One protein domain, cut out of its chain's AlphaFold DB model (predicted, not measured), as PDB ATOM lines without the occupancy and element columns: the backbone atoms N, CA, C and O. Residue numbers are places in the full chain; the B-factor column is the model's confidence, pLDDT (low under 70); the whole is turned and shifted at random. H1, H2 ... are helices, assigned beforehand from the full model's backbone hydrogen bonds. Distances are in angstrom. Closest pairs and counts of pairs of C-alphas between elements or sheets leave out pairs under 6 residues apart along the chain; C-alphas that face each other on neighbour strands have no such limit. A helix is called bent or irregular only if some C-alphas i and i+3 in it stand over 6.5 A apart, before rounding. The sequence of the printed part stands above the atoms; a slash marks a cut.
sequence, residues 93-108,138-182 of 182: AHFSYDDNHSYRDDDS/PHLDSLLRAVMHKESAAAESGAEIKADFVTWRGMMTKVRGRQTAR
ATOM      1  N   ALA A  93     155.224 167.215 226.204       91.75
ATOM      2  CA  ALA A  93     154.944 165.966 225.510       91.75
ATOM      3  C   ALA A  93     155.135 166.171 223.998       91.75
ATOM      4  O   ALA A  93     155.055 167.304 223.512       91.75
ATOM      5  N   HIS A  94     155.354 165.075 223.278       93.94
ATOM      6  CA  HIS A  94     155.414 165.012 221.821       93.94
ATOM      7  C   HIS A  94     154.797 163.695 221.345       93.94
ATOM      8  O   HIS A  94     154.698 162.738 222.113       93.94
ATOM      9  N   PHE A  95     154.376 163.674 220.088       95.50
ATOM     10  CA  PHE A  95     153.883 162.495 219.389       95.50
ATOM     11  C   PHE A  95     154.090 162.712 217.885       95.50
ATOM     12  O   PHE A  95     154.340 163.837 217.440       95.50
ATOM     13  N   SER A  96     153.949 161.646 217.107       95.25
ATOM     14  CA  SER A  96     154.112 161.654 215.658       95.25
ATOM     15  C   SER A  96     152.926 160.997 214.960       95.25
ATOM     16  O   SER A  96     152.208 160.184 215.543       95.25
ATOM     17  N   TYR A  97     152.745 161.345 213.690       93.19
ATOM     18  CA  TYR A  97     151.891 160.612 212.762       93.19
ATOM     19  C   TYR A  97     152.754 159.950 211.700       93.19
ATOM     20  O   TYR A  97     153.778 160.501 211.294       93.19
ATOM     21  N   ASP A  98     152.329 158.777 211.252       91.50
ATOM     22  CA  ASP A  98     152.985 158.072 210.160       91.50
ATOM     23  C   ASP A  98     152.375 158.366 208.788       91.50
ATOM     24  O   ASP A  98     151.448 159.165 208.666       91.50
ATOM     25  N   ASP A  99     152.894 157.712 207.746       89.06
ATOM     26  CA  ASP A  99     152.425 157.879 206.364       89.06
ATOM     27  C   ASP A  99     150.935 157.532 206.181       89.06
ATOM     28  O   ASP A  99     150.311 157.948 205.204       89.06
ATOM     29  N   ASN A 100     150.357 156.766 207.111       88.62
ATOM     30  CA  ASN A 100     148.950 156.388 207.155       88.62
ATOM     31  C   ASN A 100     148.156 157.217 208.180       88.62
ATOM     32  O   ASN A 100     147.035 156.843 208.518       88.62
ATOM     33  N   HIS A 101     148.731 158.316 208.681       88.19
ATOM     34  CA  HIS A 101     148.169 159.178 209.724       88.19
ATOM     35  C   HIS A 101     147.816 158.430 211.020       88.19
ATOM     36  O   HIS A 101     146.916 158.800 211.771       88.19
ATOM     37  N   SER A 102     148.546 157.358 211.315       90.88
ATOM     38  CA  SER A 102     148.404 156.615 212.561       90.88
ATOM     39  C   SER A 102     149.271 157.234 213.649       90.88
ATOM     40  O   SER A 102     150.430 157.586 213.430       90.88
ATOM     41  N   TYR A 103     148.690 157.359 214.837       93.00
ATOM     42  CA  TYR A 103     149.340 157.932 216.012       93.00
ATOM     43  C   TYR A 103     150.530 157.082 216.494       93.00
ATOM     44  O   TYR A 103     150.408 155.860 216.630       93.00
ATOM     45  N   ARG A 104     151.649 157.740 216.827       94.62
ATOM     46  CA  ARG A 104     152.839 157.160 217.469       94.62
ATOM     47  C   ARG A 104     153.318 158.013 218.643       94.62
ATOM     48  O   ARG A 104     153.468 159.224 218.513       94.62
ATOM     49  N   ASP A 105     153.623 157.365 219.766       92.62
ATOM     50  CA  ASP A 105     154.210 157.982 220.968       92.62
ATOM     51  C   ASP A 105     155.734 158.195 220.824       92.62
ATOM     52  O   ASP A 105     156.515 157.773 221.675       92.62
ATOM     53  N   ASP A 106     156.179 158.793 219.718       93.12
ATOM     54  CA  ASP A 106     157.598 159.024 219.429       93.12
ATOM     55  C   ASP A 106     157.854 160.355 218.697       93.12
ATOM     56  O   ASP A 106     156.935 161.112 218.364       93.12
ATOM     57  N   ASP A 107     159.129 160.651 218.445       93.44
ATOM     58  CA  ASP A 107     159.606 161.804 217.679       93.44
ATOM     59  C   ASP A 107     159.919 161.457 216.210       93.44
ATOM     60  O   ASP A 107     160.618 162.205 215.527       93.44
ATOM     61  N   SER A 108     159.381 160.344 215.693       93.25
ATOM     62  CA  SER A 108     159.723 159.816 214.364       93.25
ATOM     63  C   SER A 108     159.373 160.746 213.200       93.25
ATOM     64  O   SER A 108     160.023 160.687 212.157       93.25
ATOM     65  N   PRO A 138     139.651 164.978 214.052       73.00
ATOM     66  CA  PRO A 138     140.399 164.303 215.111       73.00
ATOM     67  C   PRO A 138     140.272 165.003 216.477       73.00
ATOM     68  O   PRO A 138     140.873 164.553 217.457       73.00
ATOM     69  N   HIS A 139     139.533 166.120 216.558       87.38
ATOM     70  CA  HIS A 139     139.282 166.885 217.778       87.38
ATOM     71  C   HIS A 139     140.575 167.118 218.578       87.38
ATOM     72  O   HIS A 139     141.536 167.676 218.050       87.38
ATOM     73  N   LEU A 140     140.620 166.739 219.859       91.88
ATOM     74  CA  LEU A 140     141.803 166.843 220.722       91.88
ATOM     75  C   LEU A 140     142.396 165.464 221.048       91.88
ATOM     76  O   LEU A 140     143.242 165.368 221.934       91.88
ATOM     77  N   ASP A 141     141.982 164.408 220.352       91.94
ATOM     78  CA  ASP A 141     142.199 163.028 220.792       91.94
ATOM     79  C   ASP A 141     143.683 162.667 220.860       91.94
ATOM     80  O   ASP A 141     144.157 162.139 221.866       91.94
ATOM     81  N   SER A 142     144.454 163.022 219.830       92.19
ATOM     82  CA  SER A 142     145.905 162.794 219.813       92.19
ATOM     83  C   SER A 142     146.647 163.618 220.862       92.19
ATOM     84  O   SER A 142     147.583 163.123 221.489       92.19
ATOM     85  N   LEU A 143     146.202 164.854 221.112       93.06
ATOM     86  CA  LEU A 143     146.784 165.713 222.138       93.06
ATOM     87  C   LEU A 143     146.541 165.143 223.541       93.06
ATOM     88  O   LEU A 143     147.466 165.089 224.350       93.06
ATOM     89  N   LEU A 144     145.313 164.696 223.819       93.00
ATOM     90  CA  LEU A 144     144.948 164.083 225.094       93.00
ATOM     91  C   LEU A 144     145.679 162.754 225.295       93.00
ATOM     92  O   LEU A 144     146.219 162.514 226.374       93.00
ATOM     93  N   ARG A 145     145.784 161.934 224.245       93.62
ATOM     94  CA  ARG A 145     146.537 160.676 224.281       93.62
ATOM     95  C   ARG A 145     148.010 160.893 224.633       93.62
ATOM     96  O   ARG A 145     148.530 160.183 225.492       93.62
ATOM     97  N   ALA A 146     148.653 161.909 224.056       93.19
ATOM     98  CA  ALA A 146     150.046 162.241 224.357       93.19
ATOM     99  C   ALA A 146     150.243 162.709 225.810       93.19
ATOM    100  O   ALA A 146     151.218 162.330 226.463       93.19
ATOM    101  N   VAL A 147     149.305 163.504 226.340       91.94
ATOM    102  CA  VAL A 147     149.309 163.927 227.752       91.94
ATOM    103  C   VAL A 147     149.154 162.714 228.673       91.94
ATOM    104  O   VAL A 147     149.988 162.520 229.556       91.94
ATOM    105  N   MET A 148     148.170 161.847 228.415       91.31
ATOM    106  CA  MET A 148     147.934 160.630 229.204       91.31
ATOM    107  C   MET A 148     149.143 159.691 229.206       91.31
ATOM    108  O   MET A 148     149.516 159.166 230.257       91.31
ATOM    109  N   HIS A 149     149.780 159.482 228.050       90.56
ATOM    110  CA  HIS A 149     150.990 158.666 227.957       90.56
ATOM    111  C   HIS A 149     152.132 159.269 228.791       90.56
ATOM    112  O   HIS A 149     152.789 158.567 229.565       90.56
ATOM    113  N   LYS A 150     152.327 160.593 228.707       89.06
ATOM    114  CA  LYS A 150     153.367 161.303 229.459       89.06
ATOM    115  C   LYS A 150     153.156 161.245 230.973       89.06
ATOM    116  O   LYS A 150     154.151 161.160 231.699       89.06
ATOM    117  N   GLU A 151     151.911 161.314 231.435       89.44
ATOM    118  CA  GLU A 151     151.543 161.197 232.852       89.44
ATOM    119  C   GLU A 151     151.686 159.764 233.355       89.44
ATOM    120  O   GLU A 151     152.275 159.546 234.410       89.44
ATOM    121  N   SER A 152     151.257 158.781 232.560       87.19
ATOM    122  CA  SER A 152     151.401 157.358 232.890       87.19
ATOM    123  C   SER A 152     152.871 156.977 233.077       87.19
ATOM    124  O   SER A 152     153.226 156.351 234.071       87.19
ATOM    125  N   ALA A 153     153.751 157.433 232.180       82.50
ATOM    126  CA  ALA A 153     155.196 157.225 232.302       82.50
ATOM    127  C   ALA A 153     155.830 158.013 233.466       82.50
ATOM    128  O   ALA A 153     156.892 157.650 233.963       82.50
ATOM    129  N   ALA A 154     155.211 159.117 233.893       78.19
ATOM    130  CA  ALA A 154     155.692 159.945 234.996       78.19
ATOM    131  C   ALA A 154     155.108 159.556 236.361       78.19
ATOM    132  O   ALA A 154     155.597 160.072 237.370       78.19
ATOM    133  N   ALA A 155     154.130 158.644 236.416       68.69
ATOM    134  CA  ALA A 155     153.519 158.153 237.651       68.69
ATOM    135  C   ALA A 155     154.561 157.566 238.618       68.69
ATOM    136  O   ALA A 155     154.463 157.763 239.826       68.69
ATOM    137  N   GLU A 156     155.624 156.954 238.089       62.84
ATOM    138  CA  GLU A 156     156.764 156.453 238.872       62.84
ATOM    139  C   GLU A 156     157.588 157.577 239.533       62.84
ATOM    140  O   GLU A 156     158.254 157.364 240.543       62.84
ATOM    141  N   SER A 157     157.523 158.793 238.982       66.38
ATOM    142  CA  SER A 157     158.242 159.990 239.447       66.38
ATOM    143  C   SER A 157     157.354 161.020 240.162       66.38
ATOM    144  O   SER A 157     157.864 162.031 240.646       66.38
ATOM    145  N   GLY A 158     156.035 160.788 240.224       63.66
ATOM    146  CA  GLY A 158     155.054 161.674 240.866       63.66
ATOM    147  C   GLY A 158     154.814 163.018 240.160       63.66
ATOM    148  O   GLY A 158     154.312 163.950 240.786       63.66
ATOM    149  N   ALA A 159     155.194 163.158 238.887       67.06
ATOM    150  CA  ALA A 159     155.079 164.421 238.156       67.06
ATOM    151  C   ALA A 159     153.791 164.482 237.309       67.06
ATOM    152  O   ALA A 159     153.732 163.912 236.223       67.06
ATOM    153  N   GLU A 160     152.788 165.215 237.798       80.00
ATOM    154  CA  GLU A 160     151.522 165.512 237.102       80.00
ATOM    155  C   GLU A 160     151.643 166.755 236.199       80.00
ATOM    156  O   GLU A 160     152.339 167.726 236.536       80.00
ATOM    157  N   ILE A 161     150.954 166.761 235.050       84.06
ATOM    158  CA  ILE A 161     150.930 167.922 234.154       84.06
ATOM    159  C   ILE A 161     149.855 168.904 234.632       84.06
ATOM    160  O   ILE A 161     148.680 168.810 234.296       84.06
ATOM    161  N   LYS A 162     150.271 169.932 235.378       86.06
ATOM    162  CA  LYS A 162     149.360 171.007 235.801       86.06
ATOM    163  C   LYS A 162     149.019 171.948 234.637       86.06
ATOM    164  O   LYS A 162     149.847 172.784 234.262       86.06
ATOM    165  N   ALA A 163     147.795 171.860 234.114       87.31
ATOM    166  CA  ALA A 163     147.281 172.726 233.051       87.31
ATOM    167  C   ALA A 163     145.873 173.270 233.366       87.31
ATOM    168  O   ALA A 163     145.019 172.538 233.852       87.31
ATOM    169  N   ASP A 164     145.625 174.548 233.053       91.19
ATOM    170  CA  ASP A 164     144.294 175.172 233.183       91.19
ATOM    171  C   ASP A 164     143.408 174.912 231.950       91.19
ATOM    172  O   ASP A 164     142.184 174.871 232.039       91.19
ATOM    173  N   PHE A 165     144.028 174.763 230.777       91.25
ATOM    174  CA  PHE A 165     143.358 174.435 229.520       91.25
ATOM    175  C   PHE A 165     144.312 173.682 228.589       91.25
ATOM    176  O   PHE A 165     145.523 173.913 228.594       91.25
ATOM    177  N   VAL A 166     143.749 172.819 227.745       91.88
ATOM    178  CA  VAL A 166     144.465 172.042 226.726       91.88
ATOM    179  C   VAL A 166     143.817 172.332 225.375       91.88
ATOM    180  O   VAL A 166     142.599 172.272 225.237       91.88
ATOM    181  N   THR A 167     144.612 172.739 224.384       93.81
ATOM    182  CA  THR A 167     144.092 173.160 223.076       93.81
ATOM    183  C   THR A 167     145.169 173.126 221.996       93.81
ATOM    184  O   THR A 167     146.362 173.248 222.289       93.81
ATOM    185  N   TRP A 168     144.758 173.051 220.729       93.31
ATOM    186  CA  TRP A 168     145.666 173.223 219.602       93.31
ATOM    187  C   TRP A 168     146.158 174.664 219.471       93.31
ATOM    188  O   TRP A 168     145.412 175.640 219.605       93.31
ATOM    189  N   ARG A 169     147.416 174.811 219.045       91.56
ATOM    190  CA  ARG A 169     148.009 176.115 218.715       91.56
ATOM    191  C   ARG A 169     147.175 176.896 217.693       91.56
ATOM    192  O   ARG A 169     147.075 178.118 217.795       91.56
ATOM    193  N   GLY A 170     146.569 176.210 216.719       89.75
ATOM    194  CA  GLY A 170     145.682 176.822 215.725       89.75
ATOM    195  C   GLY A 170     144.464 177.508 216.355       89.75
ATOM    196  O   GLY A 170     144.165 178.655 216.013       89.75
ATOM    197  N   MET A 171     143.822 176.858 217.332       90.00
ATOM    198  CA  MET A 171     142.681 177.409 218.076       90.00
ATOM    199  C   MET A 171     143.092 178.650 218.873       90.00
ATOM    200  O   MET A 171     142.456 179.696 218.747       90.00
ATOM    201  N   MET A 172     144.220 178.591 219.591       88.00
ATOM    202  CA  MET A 172     144.750 179.737 220.344       88.00
ATOM    203  C   MET A 172     145.002 180.960 219.444       88.00
ATOM    204  O   MET A 172     144.740 182.101 219.831       88.00
ATOM    205  N   THR A 173     145.468 180.757 218.209       85.56
ATOM    206  CA  THR A 173     145.668 181.881 217.281       85.56
ATOM    207  C   THR A 173     144.399 182.473 216.695       85.56
ATOM    208  O   THR A 173     144.413 183.654 216.357       85.56
ATOM    209  N   LYS A 174     143.294 181.720 216.638       85.12
ATOM    210  CA  LYS A 174     141.982 182.286 216.284       85.12
ATOM    211  C   LYS A 174     141.504 183.262 217.365       85.12
ATOM    212  O   LYS A 174     140.978 184.319 217.032       85.12
ATOM    213  N   VAL A 175     141.775 182.958 218.638       81.62
ATOM    214  CA  VAL A 175     141.420 183.818 219.784       81.62
ATOM    215  C   VAL A 175     142.237 185.115 219.814       81.62
ATOM    216  O   VAL A 175     141.709 186.168 220.159       81.62
ATOM    217  N   ARG A 176     143.520 185.073 219.426       69.31
ATOM    218  CA  ARG A 176     144.411 186.249 219.474       69.31
ATOM    219  C   ARG A 176     144.049 187.349 218.455       69.31
ATOM    220  O   ARG A 176     144.464 188.489 218.639       69.31
ATOM    221  N   GLY A 177     143.265 187.040 217.418       61.44
ATOM    222  CA  GLY A 177     142.918 187.981 216.346       61.44
ATOM    223  C   GLY A 177     144.107 188.341 215.441       61.44
ATOM    224  O   GLY A 177     145.275 188.180 215.803       61.44
ATOM    225  N   ARG A 178     143.827 188.821 214.219       58.22
ATOM    226  CA  ARG A 178     144.866 189.365 213.327       58.22
ATOM    227  C   ARG A 178     145.428 190.645 213.948       58.22
ATOM    228  O   ARG A 178     144.731 191.653 214.011       58.22
ATOM    229  N   GLN A 179     146.692 190.621 214.360       49.25
ATOM    230  CA  GLN A 179     147.458 191.851 214.529       49.25
ATOM    231  C   GLN A 179     147.741 192.406 213.134       49.25
ATOM    232  O   GLN A 179     148.619 191.917 212.426       49.25
ATOM    233  N   THR A 180     146.964 193.395 212.708       46.06
ATOM    234  CA  THR A 180     147.335 194.227 211.566       46.06
ATOM    235  C   THR A 180     148.530 195.064 212.011       46.06
ATOM    236  O   THR A 180     148.381 195.957 212.844       46.06
ATOM    237  N   ALA A 181     149.723 194.728 211.522       41.44
ATOM    238  CA  ALA A 181     150.880 195.601 211.653       41.44
ATOM    239  C   ALA A 181     150.556 196.928 210.946       41.44
ATOM    240  O   ALA A 181     150.068 196.915 209.814       41.44
ATOM    241  N   ARG A 182     150.747 198.044 211.649       36.00
ATOM    242  CA  ARG A 182     150.812 199.380 211.051       36.00
ATOM    243  C   ARG A 182     152.260 199.709 210.749       36.00
ATOM    244  O   ARG A 182     153.112 199.282 211.561       36.00
TER     245      ARG A 182
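What this domain is: This is residues 93 to 108 and 138 to 182 of the 182 residues of the protein "Decapping nuclease" of Epicoccum nigrum (UniProt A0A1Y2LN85). A folded-back loop, residues 93 to 108, sits beside the first part of the longer helix H1, and a long link then leads to the short helix H2, which sticks out with the tail after it. The whole is an elongated, loose shape whose far end is made by H2 and residues 177 to 182. The printed part has 61 residues with two named helices, H1 then H2, and no named strand; the class is all helix, with 25 of the 61 residues in named elements. The radius of gyration of the C-alphas is 15.2 A, and the spans are 51 by 33 by 19 A.

How they stand to each other: In the first stretch, residues 96 to 97 pair with residues 103 to 104, antiparallel, too short to be named strands. After the cut comes H1, residues 141 to 157, of which residues 153 to 157 stand free, as does residue 158. H2, residues 169 to 176, stands free together with residues 177 to 182. H1 and H2 are apart, with no C-alpha of the one within 8 A of the other. Every O i to N i+4 pair of H2 is within hydrogen-bond range, and in H1 11 of 13 are.

Where its parts are: The printed part begins with C-alpha 93 at (154.944, 165.966, 225.510). H1 runs 24.8 A from C-alpha 141 at (142.199, 163.028, 220.792) to C-alpha 157. It is irregular, but only just: C-alphas 153 and 156 are 6.8 A apart. H2 runs 10.8 A, ending with C-alpha 176 at (144.411, 186.249, 219.474).

The domain as a whole: The C-alphas farthest apart, those of Glu 156 and Arg 182, are 51.5 A apart. Residues 109 to 137 are not printed, and C-alphas 108 and 138 are 19.9 A apart across the cut. The link from H1 to H2, 11 residues, is long. Mean pLDDT of the printed part is 83.4; residues 155 to 159 and 176 to 182 are under 70.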